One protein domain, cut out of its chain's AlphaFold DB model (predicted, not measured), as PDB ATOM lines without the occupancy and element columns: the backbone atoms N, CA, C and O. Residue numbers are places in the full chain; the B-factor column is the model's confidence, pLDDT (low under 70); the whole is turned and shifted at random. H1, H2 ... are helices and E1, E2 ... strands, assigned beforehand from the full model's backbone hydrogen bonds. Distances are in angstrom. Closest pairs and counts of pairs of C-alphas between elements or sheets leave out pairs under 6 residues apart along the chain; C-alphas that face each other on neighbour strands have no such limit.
ATOM      1  N   THR A   8     -39.501  48.053  28.677       92.38
ATOM      2  CA  THR A   8     -39.096  48.950  29.772       92.38
ATOM      3  C   THR A   8     -37.579  49.116  29.815       92.38
ATOM      4  O   THR A   8     -37.094  50.239  29.975       92.38
ATOM      5  N   ASP A   9     -36.818  48.045  29.584       94.62
ATOM      6  CA  ASP A   9     -35.355  48.095  29.485       94.62
ATOM      7  C   ASP A   9     -34.907  48.908  28.261       94.62
ATOM      8  O   ASP A   9     -34.065  49.805  28.379       94.62
ATOM      9  N   ILE A  10     -35.544  48.686  27.103       95.56
ATOM     10  CA  ILE A  10     -35.302  49.454  25.869       95.56
ATOM     11  C   ILE A  10     -35.547  50.954  26.090       95.56
ATOM     12  O   ILE A  10     -34.736  51.800  25.692       95.56
ATOM     13  N   ARG A  11     -36.651  51.311  26.751       94.12
ATOM     14  CA  ARG A  11     -37.016  52.702  27.063       94.12
ATOM     15  C   ARG A  11     -36.098  53.316  28.105       94.12
ATOM     16  O   ARG A  11     -35.719  54.479  27.960       94.12
ATOM     17  N   ARG A  12     -35.696  52.548  29.120       93.81
ATOM     18  CA  ARG A  12     -34.710  52.971  30.117       93.81
ATOM     19  C   ARG A  12     -33.382  53.302  29.444       93.81
ATOM     20  O   ARG A  12     -32.838  54.369  29.717       93.81
ATOM     21  N   ALA A  13     -32.906  52.464  28.521       94.31
ATOM     22  CA  ALA A  13     -31.692  52.740  27.758       94.31
ATOM     23  C   ALA A  13     -31.797  54.064  26.979       94.31
ATOM     24  O   ALA A  13     -30.920  54.922  27.093       94.31
ATOM     25  N   LYS A  14     -32.916  54.292  26.269       94.75
ATOM     26  CA  LYS A  14     -33.181  55.562  25.564       94.75
ATOM     27  C   LYS A  14     -33.213  56.768  26.510       94.75
ATOM     28  O   LYS A  14     -32.610  57.799  26.206       94.75
ATOM     29  N   LYS A  15     -33.885  56.650  27.661       93.56
ATOM     30  CA  LYS A  15     -33.989  57.721  28.667       93.56
ATOM     31  C   LYS A  15     -32.620  58.076  29.251       93.56
ATOM     32  O   LYS A  15     -32.278  59.254  29.306       93.56
ATOM     33  N   LEU A  16     -31.831  57.073  29.633       93.25
ATOM     34  CA  LEU A  16     -30.483  57.267  30.170       93.25
ATOM     35  C   LEU A  16     -29.537  57.865  29.125       93.25
ATOM     36  O   LEU A  16     -28.791  58.783  29.450       93.25
ATOM     37  N   ALA A  17     -29.606  57.420  27.867       92.50
ATOM     38  CA  ALA A  17     -28.788  57.978  26.790       92.50
ATOM     39  C   ALA A  17     -29.122  59.454  26.529       92.50
ATOM     40  O   ALA A  17     -28.224  60.268  26.337       92.50
ATOM     41  N   LYS A  18     -30.411  59.820  26.576       91.62
ATOM     42  CA  LYS A  18     -30.852  61.218  26.457       91.62
ATOM     43  C   LYS A  18     -30.374  62.073  27.637       91.62
ATOM     44  O   LYS A  18     -29.957  63.205  27.419       91.62
ATOM     45  N   ALA A  19     -30.421  61.544  28.861       89.06
ATOM     46  CA  ALA A  19     -29.968  62.249  30.062       89.06
ATOM     47  C   ALA A  19     -28.437  62.405  30.121       89.06
ATOM     48  O   ALA A  19     -27.939  63.421  30.593       89.06
ATOM     49  N   ALA A  20     -27.689  61.428  29.606       84.50
ATOM     50  CA  ALA A  20     -26.226  61.435  29.568       84.50
ATOM     51  C   ALA A  20     -25.643  62.177  28.350       84.50
ATOM     52  O   ALA A  20     -24.433  62.109  28.117       84.50
ATOM     53  N   LYS A  21     -26.482  62.863  27.560       81.75
ATOM     54  CA  LYS A  21     -26.086  63.467  26.289       81.75
ATOM     55  C   LYS A  21     -24.969  64.495  26.495       81.75
ATOM     56  O   LYS A  21     -25.162  65.556  27.075       81.75
ATOM     57  N   ARG A  22     -23.799  64.174  25.950       79.75
ATOM     58  CA  ARG A  22     -22.635  65.057  25.802       79.75
ATOM     59  C   ARG A  22     -22.539  65.510  24.351       79.75
ATOM     60  O   ARG A  22     -22.773  64.698  23.458       79.75
ATOM     61  N   ILE A  23     -22.156  66.770  24.135       75.88
ATOM     62  CA  ILE A  23     -22.034  67.398  22.802       75.88
ATOM     63  C   ILE A  23     -21.061  66.627  21.892       75.88
ATOM     64  O   ILE A  23     -21.231  66.607  20.680       75.88
ATOM     65  N   THR A  24     -20.077  65.946  22.476       84.88
ATOM     66  CA  THR A  24     -18.997  65.250  21.763       84.88
ATOM     67  C   THR A  24     -19.364  63.878  21.199       84.88
ATOM     68  O   THR A  24     -18.565  63.300  20.469       84.88
ATOM     69  N   LEU A  25     -20.533  63.326  21.534       86.06
ATOM     70  CA  LEU A  25     -20.946  61.990  21.100       86.06
ATOM     71  C   LEU A  25     -22.307  62.041  20.405       86.06
ATOM     72  O   LEU A  25     -23.226  62.745  20.834       86.06
ATOM     73  N   THR A  26     -22.452  61.235  19.356       88.75
ATOM     74  CA  THR A  26     -23.730  61.022  18.669       88.75
ATOM     75  C   THR A  26     -24.718  60.267  19.559       88.75
ATOM     76  O   THR A  26     -24.339  59.556  20.492       88.75
ATOM     77  N   GLN A  27     -26.015  60.371  19.250       88.19
ATOM     78  CA  GLN A  27     -27.057  59.651  19.990       88.19
ATOM     79  C   GLN A  27     -26.842  58.127  19.976       88.19
ATOM     80  O   GLN A  27     -27.067  57.474  20.993       88.19
ATOM     81  N   THR A  28     -26.377  57.568  18.855       91.25
ATOM     82  CA  THR A  28     -26.071  56.134  18.723       91.25
ATOM     83  C   THR A  28     -24.925  55.721  19.644       91.25
ATOM     84  O   THR A  28     -25.053  54.746  20.376       91.25
ATOM     85  N   GLN A  29     -23.843  56.504  19.697       92.69
ATOM     86  CA  GLN A  29     -22.718  56.233  20.601       92.69
ATOM     87  C   GLN A  29     -23.133  56.302  22.076       92.69
ATOM     88  O   GLN A  29     -22.683  55.485  22.880       92.69
ATOM     89  N   HIS A  30     -24.020  57.239  22.436       92.06
ATOM     90  CA  HIS A  30     -24.605  57.285  23.780       92.06
ATOM     91  C   HIS A  30     -25.408  56.024  24.087       92.06
ATOM     92  O   HIS A  30     -25.196  55.413  25.130       92.06
ATOM     93  N   LEU A  31     -26.300  55.607  23.186       94.81
ATOM     94  CA  LEU A  31     -27.103  54.393  23.359       94.81
ATOM     95  C   LEU A  31     -26.232  53.144  23.526       94.81
ATOM     96  O   LEU A  31     -26.486  52.355  24.433       94.81
ATOM     97  N   ASP A  32     -25.182  52.996  22.721       95.69
ATOM     98  CA  ASP A  32     -24.250  51.871  22.822       95.69
ATOM     99  C   ASP A  32     -23.482  51.876  24.146       95.69
ATOM    100  O   ASP A  32     -23.335  50.831  24.783       95.69
ATOM    101  N   GLY A  33     -23.036  53.050  24.601       94.38
ATOM    102  CA  GLY A  33     -22.390  53.203  25.903       94.38
ATOM    103  C   GLY A  33     -23.314  52.826  27.066       94.38
ATOM    104  O   GLY A  33     -22.887  52.137  27.994       94.38
ATOM    105  N   ILE A  34     -24.589  53.227  27.003       95.69
ATOM    106  CA  ILE A  34     -25.609  52.831  27.983       95.69
ATOM    107  C   ILE A  34     -25.869  51.322  27.931       95.69
ATOM    108  O   ILE A  34     -25.919  50.687  28.982       95.69
ATOM    109  N   ALA A  35     -26.010  50.740  26.739       95.25
ATOM    110  CA  ALA A  35     -26.273  49.314  26.565       95.25
ATOM    111  C   ALA A  35     -25.161  48.448  27.186       95.25
ATOM    112  O   ALA A  35     -25.450  47.517  27.938       95.25
ATOM    113  N   ARG A  36     -23.892  48.826  26.975       95.62
ATOM    114  CA  ARG A  36     -22.733  48.169  27.602       95.62
ATOM    115  C   ARG A  36     -22.748  48.285  29.116       95.62
ATOM    116  O   ARG A  36     -22.597  47.284  29.807       95.62
ATOM    117  N   ARG A  37     -22.929  49.500  29.638       94.75
ATOM    118  CA  ARG A  37     -22.782  49.769  31.073       94.75
ATOM    119  C   ARG A  37     -23.943  49.235  31.911       94.75
ATOM    120  O   ARG A  37     -23.713  48.709  32.990       94.75
ATOM    121  N   GLU A  38     -25.176  49.407  31.445       94.56
ATOM    122  CA  GLU A  38     -26.380  49.110  32.238       94.56
ATOM    123  C   GLU A  38     -26.928  47.699  31.993       94.56
ATOM    124  O   GLU A  38     -27.638  47.161  32.843       94.56
ATOM    125  N   PHE A  39     -26.636  47.114  30.826       93.44
ATOM    126  CA  PHE A  39     -27.207  45.834  30.397       93.44
ATOM    127  C   PHE A  39     -26.153  44.790  30.007       93.44
ATOM    128  O   PHE A  39     -26.521  43.650  29.741       93.44
ATOM    129  N   GLY A  40     -24.862  45.141  29.987       94.06
ATOM    130  CA  GLY A  40     -23.775  44.190  29.729       94.06
ATOM    131  C   GLY A  40     -23.682  43.687  28.283       94.06
ATOM    132  O   GLY A  40     -23.034  42.674  28.044       94.06
ATOM    133  N   VAL A  41     -24.314  44.366  27.319       95.38
ATOM    134  CA  VAL A  41     -24.324  43.971  25.894       95.38
ATOM    135  C   VAL A  41     -23.428  44.868  25.039       95.38
ATOM    136  O   VAL A  41     -23.146  46.004  25.405       95.38
ATOM    137  N   ARG A  42     -22.983  44.403  23.868       95.31
ATOM    138  CA  ARG A  42     -21.989  45.091  23.020       95.31
ATOM    139  C   ARG A  42     -22.474  46.433  22.483       95.31
ATOM    140  O   ARG A  42     -21.663  47.340  22.289       95.31
ATOM    141  N   ASN A  43     -23.763  46.566  22.191       96.06
ATOM    142  CA  ASN A  43     -24.357  47.777  21.629       96.06
ATOM    143  C   ASN A  43     -25.883  47.773  21.802       96.06
ATOM    144  O   ASN A  43     -26.481  46.801  22.266       96.06
ATOM    145  N   TYR A  44     -26.520  48.879  21.426       95.88
ATOM    146  CA  TYR A  44     -27.965  49.030  21.532       95.88
ATOM    147  C   TYR A  44     -28.737  48.086  20.598       95.88
ATOM    148  O   TYR A  44     -29.821  47.624  20.949       95.88
ATOM    149  N   HIS A  45     -28.171  47.758  19.433       96.06
ATOM    150  CA  HIS A  45     -28.778  46.794  18.517       96.06
ATOM    151  C   HIS A  45     -28.881  45.402  19.155       96.06
ATOM    152  O   HIS A  45     -29.940  44.786  19.103       96.06
ATOM    153  N   GLU A  46     -27.833  44.936  19.839       96.06
ATOM    154  CA  GLU A  46     -27.856  43.670  20.572       96.06
ATOM    155  C   GLU A  46     -28.891  43.677  21.700       96.06
ATOM    156  O   GLU A  46     -29.610  42.692  21.867       96.06
ATOM    157  N   LEU A  47     -29.037  44.795  22.421       95.81
ATOM    158  CA  LEU A  47     -30.092  44.942  23.427       95.81
ATOM    159  C   LEU A  47     -31.485  44.736  22.811       95.81
ATOM    160  O   LEU A  47     -32.315  44.015  23.363       95.81
ATOM    161  N   TYR A  48     -31.733  45.345  21.649       94.12
ATOM    162  CA  TYR A  48     -33.000  45.208  20.934       94.12
ATOM    163  C   TYR A  48     -33.212  43.786  20.384       94.12
ATOM    164  O   TYR A  48     -34.309  43.245  20.487       94.12
ATOM    165  N   VAL A  49     -32.160  43.122  19.892       94.38
ATOM    166  CA  VAL A  49     -32.217  41.706  19.483       94.38
ATOM    167  C   VAL A  49     -32.566  40.797  20.664       94.38
ATOM    168  O   VAL A  49     -33.370  39.878  20.511       94.38
ATOM    169  N   LEU A  50     -32.012  41.042  21.856       94.75
ATOM    170  CA  LEU A  50     -32.381  40.296  23.063       94.75
ATOM    171  C   LEU A  50     -33.834  40.543  23.484       94.75
ATOM    172  O   LEU A  50     -34.484  39.620  23.978       94.75
ATOM    173  N   HIS A  51     -34.359  41.750  23.268       94.81
ATOM    174  CA  HIS A  51     -35.777  42.026  23.478       94.81
ATOM    175  C   HIS A  51     -36.650  41.200  22.528       94.81
ATOM    176  O   HIS A  51     -37.495  40.444  23.004       94.81
ATOM    177  N   LYS A  52     -36.366  41.210  21.216       92.75
ATOM    178  CA  LYS A  52     -37.079  40.359  20.242       92.75
ATOM    179  C   LYS A  52     -37.004  38.872  20.604       92.75
ATOM    180  O   LYS A  52     -38.010  38.166  20.572       92.75
ATOM    181  N   LYS A  53     -35.830  38.391  21.029       93.25
ATOM    182  CA  LYS A  53     -35.670  37.015  21.531       93.25
ATOM    183  C   LYS A  53     -36.513  36.747  22.776       93.25
ATOM    184  O   LYS A  53     -37.030  35.646  22.917       93.25
ATOM    185  N   SER A  54     -36.654  37.723  23.671       93.94
ATOM    186  CA  SER A  54     -37.508  37.607  24.858       93.94
ATOM    187  C   SER A  54     -38.988  37.513  24.470       93.94
ATOM    188  O   SER A  54     -39.692  36.669  25.017       93.94
ATOM    189  N   MET A  55     -39.436  38.292  23.480       93.94
ATOM    190  CA  MET A  55     -40.801  38.219  22.935       93.94
ATOM    191  C   MET A  55     -41.099  36.846  22.322       93.94
ATOM    192  O   MET A  55     -42.155  36.266  22.573       93.94
ATOM    193  N   ALA A  56     -40.140  36.279  21.583       92.75
ATOM    194  CA  ALA A  56     -40.281  34.964  20.958       92.75
ATOM    195  C   ALA A  56     -40.541  33.826  21.969       92.75
ATOM    196  O   ALA A  56     -41.167  32.829  21.627       92.75
ATOM    197  N   GLN A  57     -40.142  33.983  23.240       93.62
ATOM    198  CA  GLN A  57     -40.402  32.993  24.303       93.62
ATOM    199  C   GLN A  57     -41.881  32.900  24.710       93.62
ATOM    200  O   GLN A  57     -42.253  32.050  25.529       93.62
ATOM    201  N   TYR A  58     -42.726  33.794  24.199       94.12
ATOM    202  CA  TYR A  58     -44.171  33.753  24.391       94.12
ATOM    203  C   TYR A  58     -44.916  33.102  23.227       94.12
ATOM    204  O   TYR A  58     -46.131  32.952  23.316       94.12
ATOM    205  N   LEU A  59     -44.222  32.717  22.159       94.88
ATOM    206  CA  LEU A  59     -44.853  32.174  20.966       94.88
ATOM    207  C   LEU A  59     -45.056  30.662  21.085       94.88
ATOM    208  O   LEU A  59     -44.166  29.934  21.525       94.88
ATOM    209  N   SER A  60     -46.223  30.201  20.656       94.69
ATOM    210  CA  SER A  60     -46.551  28.791  20.444       94.69
ATOM    211  C   SER A  60     -47.214  28.640  19.080       94.69
ATOM    212  O   SER A  60     -48.081  29.441  18.738       94.69
ATOM    213  N   THR A  61     -46.835  27.624  18.309       92.88
ATOM    214  CA  THR A  61     -47.401  27.378  16.975       92.88
ATOM    215  C   THR A  61     -48.220  26.101  16.993       92.88
ATOM    216  O   THR A  61     -47.693  25.037  17.306       92.88
ATOM    217  N   GLU A  62     -49.493  26.207  16.623       87.00
ATOM    218  CA  GLU A  62     -50.422  25.083  16.516       87.00
ATOM    219  C   GLU A  62     -51.292  25.270  15.269       87.00
ATOM    220  O   GLU A  62     -51.789  26.362  15.002       87.00
ATOM    221  N   GLY A  63     -51.457  24.212  14.469       83.12
ATOM    222  CA  GLY A  63     -52.344  24.248  13.297       83.12
ATOM    223  C   GLY A  63     -51.953  25.260  12.208       83.12
ATOM    224  O   GLY A  63     -52.820  25.712  11.471       83.12
ATOM    225  N   GLY A  64     -50.672  25.631  12.111       86.50
ATOM    226  CA  GLY A  64     -50.171  26.588  11.115       86.50
ATOM    227  C   GLY A  64     -50.293  28.062  11.512       86.50
ATOM    228  O   GLY A  64     -49.769  28.909  10.801       86.50
ATOM    229  N   LEU A  65     -50.907  28.373  12.659       93.25
ATOM    230  CA  LEU A  65     -50.932  29.721  13.225       93.25
ATOM    231  C   LEU A  65     -50.007  29.809  14.437       93.25
ATOM    232  O   LEU A  65     -49.944  28.900  15.271       93.25
ATOM    233  N   THR A  66     -49.300  30.927  14.555       96.00
ATOM    234  CA  THR A  66     -48.519  31.254  15.744       96.00
ATOM    235  C   THR A  66     -49.353  32.127  16.665       96.00
ATOM    236  O   THR A  66     -49.954  33.108  16.243       96.00
ATOM    237  N   ARG A  67     -49.374  31.786  17.951       95.06
ATOM    238  CA  ARG A  67     -50.060  32.539  18.997       95.06
ATOM    239  C   ARG A  67     -49.065  33.048  20.024       95.06
ATOM    240  O   ARG A  67     -48.217  32.300  20.505       95.06
ATOM    241  N   CYS A  68     -49.201  34.311  20.412       94.75
ATOM    242  CA  CYS A  68     -48.452  34.883  21.520       94.75
ATOM    243  C   CYS A  68     -49.238  34.744  22.827       94.75
ATOM    244  O   CYS A  68     -50.284  35.364  22.997       94.75
ATOM    245  N   ARG A  69     -48.723  33.984  23.800       93.44
ATOM    246  CA  ARG A  69     -49.363  33.831  25.124       93.44
ATOM    247  C   ARG A  69     -49.318  35.095  25.989       93.44
ATOM    248  O   ARG A  69     -49.976  35.143  27.019       93.44
ATOM    249  N   TYR A  70     -48.526  36.097  25.599       93.81
ATOM    250  CA  TYR A  70     -48.420  37.365  26.325       93.81
ATOM    251  C   TYR A  70     -49.498  38.363  25.893       93.81
ATOM    252  O   TYR A  70     -50.260  38.828  26.729       93.81
ATOM    253  N   CYS A  71     -49.594  38.659  24.591       93.69
ATOM    254  CA  CYS A  71     -50.557  39.630  24.056       93.69
ATOM    255  C   CYS A  71     -51.798  38.998  23.405       93.69
ATOM    256  O   CYS A  71     -52.665  39.715  22.926       93.69
ATOM    257  N   GLY A  72     -51.878  37.667  23.328       91.94
ATOM    258  CA  GLY A  72     -53.052  36.942  22.834       91.94
ATOM    259  C   GLY A  72     -53.192  36.878  21.314       91.94
ATOM    260  O   GLY A  72     -53.974  36.061  20.824       91.94
ATOM    261  N   LEU A  73     -52.424  37.680  20.569       93.19
ATOM    262  CA  LEU A  73     -52.495  37.742  19.111       93.19
ATOM    263  C   LEU A  73     -52.145  36.390  18.476       93.19
ATOM    264  O   LEU A  73     -51.136  35.774  18.830       93.19
ATOM    265  N   SER A  74     -52.976  35.966  17.523       94.25
ATOM    266  CA  SER A  74     -52.698  34.852  16.613       94.25
ATOM    267  C   SER A  74     -52.411  35.414  15.225       94.25
ATOM    268  O   SER A  74     -53.136  36.301  14.783       94.25
ATOM    269  N   PHE A  75     -51.349  34.944  14.582       95.44
ATOM    270  CA  PHE A  75     -50.808  35.515  13.351       95.44
ATOM    271  C   PHE A  75     -50.017  34.461  12.559       95.44
ATOM    272  O   PHE A  75     -49.619  33.428  13.112       95.44
ATOM    273  N   ASP A  76     -49.783  34.709  11.273       95.25
ATOM    274  CA  ASP A  76     -48.897  33.887  10.448       95.25
ATOM    275  C   ASP A  76     -47.437  34.335  10.628       95.25
ATOM    276  O   ASP A  76     -47.027  35.406  10.185       95.25
ATOM    277  N   ALA A  77     -46.617  33.502  11.276       92.75
ATOM    278  CA  ALA A  77     -45.201  33.803  11.502       92.75
ATOM    279  C   ALA A  77     -44.336  33.752  10.228       92.75
ATOM    280  O   ALA A  77     -43.160  34.110  10.289       92.75
ATOM    281  N   GLN A  78     -44.875  33.292   9.096       93.19
ATOM    282  CA  GLN A  78     -44.208  33.345   7.793       93.19
ATOM    283  C   GLN A  78     -44.549  34.618   7.010       93.19
ATOM    284  O   GLN A  78     -43.892  34.914   6.009       93.19
ATOM    285  N   TYR A  79     -45.533  35.390   7.472       95.25
ATOM    286  CA  TYR A  79     -45.956  36.629   6.840       95.25
ATOM    287  C   TYR A  79     -45.399  37.839   7.605       95.25
ATOM    288  O   TYR A  79     -45.766  38.133   8.739       95.25
ATOM    289  N   GLU A  80     -44.471  38.563   6.978       95.25
ATOM    290  CA  GLU A  80     -43.743  39.669   7.620       95.25
ATOM    291  C   GLU A  80     -44.650  40.790   8.185       95.25
ATOM    292  O   GLU A  80     -44.383  41.261   9.293       95.25
ATOM    293  N   PRO A  81     -45.741  41.217   7.516       96.69
ATOM    294  CA  PRO A  81     -46.663  42.198   8.096       96.69
ATOM    295  C   PRO A  81     -47.320  41.729   9.402       96.69
ATOM    296  O   PRO A  81     -47.488  42.530  10.323       96.69
ATOM    297  N   ASP A  82     -47.622  40.437   9.515       96.25
ATOM    298  CA  ASP A  82     -48.190  39.819  10.717       96.25
ATOM    299  C   ASP A  82     -47.178  39.811  11.874       96.25
ATOM    300  O   ASP A  82     -47.518  40.137  13.016       96.25
ATOM    301  N   LEU A  83     -45.902  39.532  11.581       93.62
ATOM    302  CA  LEU A  83     -44.810  39.645  12.556       93.62
ATOM    303  C   LEU A  83     -44.660  41.078  13.080       93.62
ATOM    304  O   LEU A  83     -44.523  41.288  14.288       93.62
ATOM    305  N   GLN A  84     -44.720  42.072  12.192       94.75
ATOM    306  CA  GLN A  84     -44.634  43.482  12.578       94.75
ATOM    307  C   GLN A  84     -45.838  43.913  13.421       94.75
ATOM    308  O   GLN A  84     -45.672  44.631  14.410       94.75
ATOM    309  N   GLN A  85     -47.040  43.446  13.077       95.25
ATOM    310  CA  GLN A  85     -48.236  43.689  13.877       95.25
ATOM    311  C   GLN A  85     -48.119  43.052  15.268       95.25
ATOM    312  O   GLN A  85     -48.441  43.701  16.267       95.25
ATOM    313  N   HIS A  86     -47.612  41.819  15.357       95.44
ATOM    314  CA  HIS A  86     -47.316  41.177  16.635       95.44
ATOM    315  C   HIS A  86     -46.350  42.015  17.473       95.44
ATOM    316  O   HIS A  86     -46.641  42.258  18.644       95.44
ATOM    317  N   GLU A  87     -45.243  42.488  16.894       94.56
ATOM    318  CA  GLU A  87     -44.272  43.316  17.615       94.56
ATOM    319  C   GLU A  87     -44.924  44.580  18.192       94.56
ATOM    320  O   GLU A  87     -44.793  44.852  19.386       94.56
ATOM    321  N   GLN A  88     -45.704  45.300  17.385       93.94
ATOM    322  CA  GLN A  88     -46.392  46.522  17.812       93.94
ATOM    323  C   GLN A  88     -47.407  46.267  18.931       93.94
ATOM    324  O   GLN A  88     -47.418  46.979  19.940       93.94
ATOM    325  N   ILE A  89     -48.254  45.245  18.779       94.25
ATOM    326  CA  ILE A  89     -49.268  44.902  19.782       94.25
ATOM    327  C   ILE A  89     -48.592  44.424  21.069       94.25
ATOM    328  O   ILE A  89     -48.954  44.873  22.155       94.25
ATOM    329  N   HIS A  90     -47.574  43.571  20.975       95.75
ATOM    330  CA  HIS A  90     -46.836  43.090  22.138       95.75
ATOM    331  C   HIS A  90     -46.180  44.240  22.910       95.75
ATOM    332  O   HIS A  90     -46.287  44.301  24.134       95.75
ATOM    333  N   GLU A  91     -45.572  45.196  22.206       94.50
ATOM    334  CA  GLU A  91     -45.022  46.399  22.824       94.50
ATOM    335  C   GLU A  91     -46.102  47.246  23.515       94.50
ATOM    336  O   GLU A  91     -45.833  47.835  24.561       94.50
ATOM    337  N   ILE A  92     -47.325  47.342  22.982       94.31
ATOM    338  CA  ILE A  92     -48.436  48.038  23.658       94.31
ATOM    339  C   ILE A  92     -48.829  47.306  24.951       94.31
ATOM    340  O   ILE A  92     -49.009  47.950  25.987       94.31
ATOM    341  N   TYR A  93     -48.885  45.976  24.922       95.88
ATOM    342  CA  TYR A  93     -49.173  45.157  26.098       95.88
ATOM    343  C   TYR A  93     -48.092  45.272  27.174       95.88
ATOM    344  O   TYR A  93     -48.421  45.448  28.345       95.88
ATOM    345  N   GLU A  94     -46.808  45.252  26.810       95.38
ATOM    346  CA  GLU A  94     -45.731  45.453  27.787       95.38
ATOM    347  C   GLU A  94     -45.820  46.832  28.459       95.38
ATOM    348  O   GLU A  94     -45.509  46.971  29.641       95.38
ATOM    349  N   GLN A  95     -46.288  47.859  27.740       93.69
ATOM    350  CA  GLN A  95     -46.520  49.185  28.324       93.69
ATOM    351  C   GLN A  95     -47.685  49.203  29.295       93.69
ATOM    352  O   GLN A  95     -47.560  49.800  30.366       93.69
ATOM    353  N   ALA A  96     -48.802  48.592  28.900       94.19
ATOM    354  CA  ALA A  96     -49.973  48.474  29.749       94.19
ATOM    355  C   ALA A  96     -49.608  47.720  31.029       94.19
ATOM    356  O   ALA A  96     -49.823  48.233  32.123       94.19
ATOM    357  N   HIS A  97     -48.927  46.581  30.902       94.25
ATOM    358  CA  HIS A  97     -48.460  45.795  32.036       94.25
ATOM    359  C   HIS A  97     -47.500  46.588  32.933       94.25
ATOM    360  O   HIS A  97     -47.662  46.594  34.150       94.25
ATOM    361  N   ALA A  98     -46.530  47.304  32.361       91.88
ATOM    362  CA  ALA A  98     -45.576  48.085  33.146       91.88
ATOM    363  C   ALA A  98     -46.232  49.222  33.951       91.88
ATOM    364  O   ALA A  98     -45.710  49.582  35.005       91.88
ATOM    365  N   LEU A  99     -47.336  49.804  33.465       90.44
ATOM    366  CA  LEU A  99     -48.044  50.875  34.172       90.44
ATOM    367  C   LEU A  99     -49.111  50.343  35.137       90.44
ATOM    368  O   LEU A  99     -49.249  50.879  36.230       90.44
ATOM    369  N   LEU A 100     -49.867  49.322  34.728       90.56
ATOM    370  CA  LEU A 100     -51.012  48.798  35.477       90.56
ATOM    371  C   LEU A 100     -50.628  47.688  36.463       90.56
ATOM    372  O   LEU A 100     -51.393  47.399  37.376       90.56
ATOM    373  N   GLY A 101     -49.482  47.028  36.264       90.94
ATOM    374  CA  GLY A 101     -49.082  45.841  37.028       90.94
ATOM    375  C   GLY A 101     -49.953  44.608  36.758       90.94
ATOM    376  O   GLY A 101     -49.870  43.629  37.494       90.94
TER     377      GLY A 101
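Overview. This is residues 8 to 101 of the 210 residues of an uncharacterized protein of Pusillimonas sp. (strain T7-7) (UniProt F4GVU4). A loose, elongated line of parts has helices H1 and H2 crossing at one end and the small hairpin E1 and E2 at the other, with H3 running between H2 and the hairpin. The long helix H4 stands across H3, about perpendicular to it, and its residues 94 to 98 come back to the first residue of H1. The printed part has 94 residues, in the order H1 H2 H3 E1 E2 H4; it is mostly helix, and its two strands are antiparallel. It is loose, with a radius of gyration of the C-alphas of 15.8 A and spans of 53 by 30 by 22 A.

Along the chain. H1 is residues 8 to 19, 16.1 A long, from C-alpha 8 at (-39.096, 48.950, 29.772). H2 is residues 27 to 39, 17.3 A, and H3 residues 44 to 56, 18.7 A. E1 is residues 59 to 62 and E2 residues 65 to 68, each 10.1 A. H4 is residues 80 to 100, 30.2 A, to C-alpha 100 at (-51.012, 48.798, 35.477).

Arrangement. H1, with residues 13 to 18 alone, touches H2 at a steep tilt of 54 degrees; the closest C-alphas, of Ala 17 and His 30, are 5.2 A apart. H3, with residues 44 to 47 alone, touches H2 at 58 degrees, also steep; the closest C-alphas, of Asp 32 and Tyr 44, are 4.9 A apart. H3 and H4 are close but not clearly touching, the closest C-alphas, of Met 55 and His 90, being 7.8 A apart. In the hairpin, N 60 and O 67 are 2.9 A apart, within hydrogen-bond range. Every O i to N i+4 pair is within range in H1, H2, H3 and H4.

Size, cuts and confidence. The C-alphas of Ile 23 and Gly 63, the two farthest apart, are 53.6 A apart. The link from E2 to H4 is long; in it residues 74 to 75 pair antiparallel with residues 66 to 67 of E2. The printed part has no cut, and no printed residue is under 70 in pLDDT.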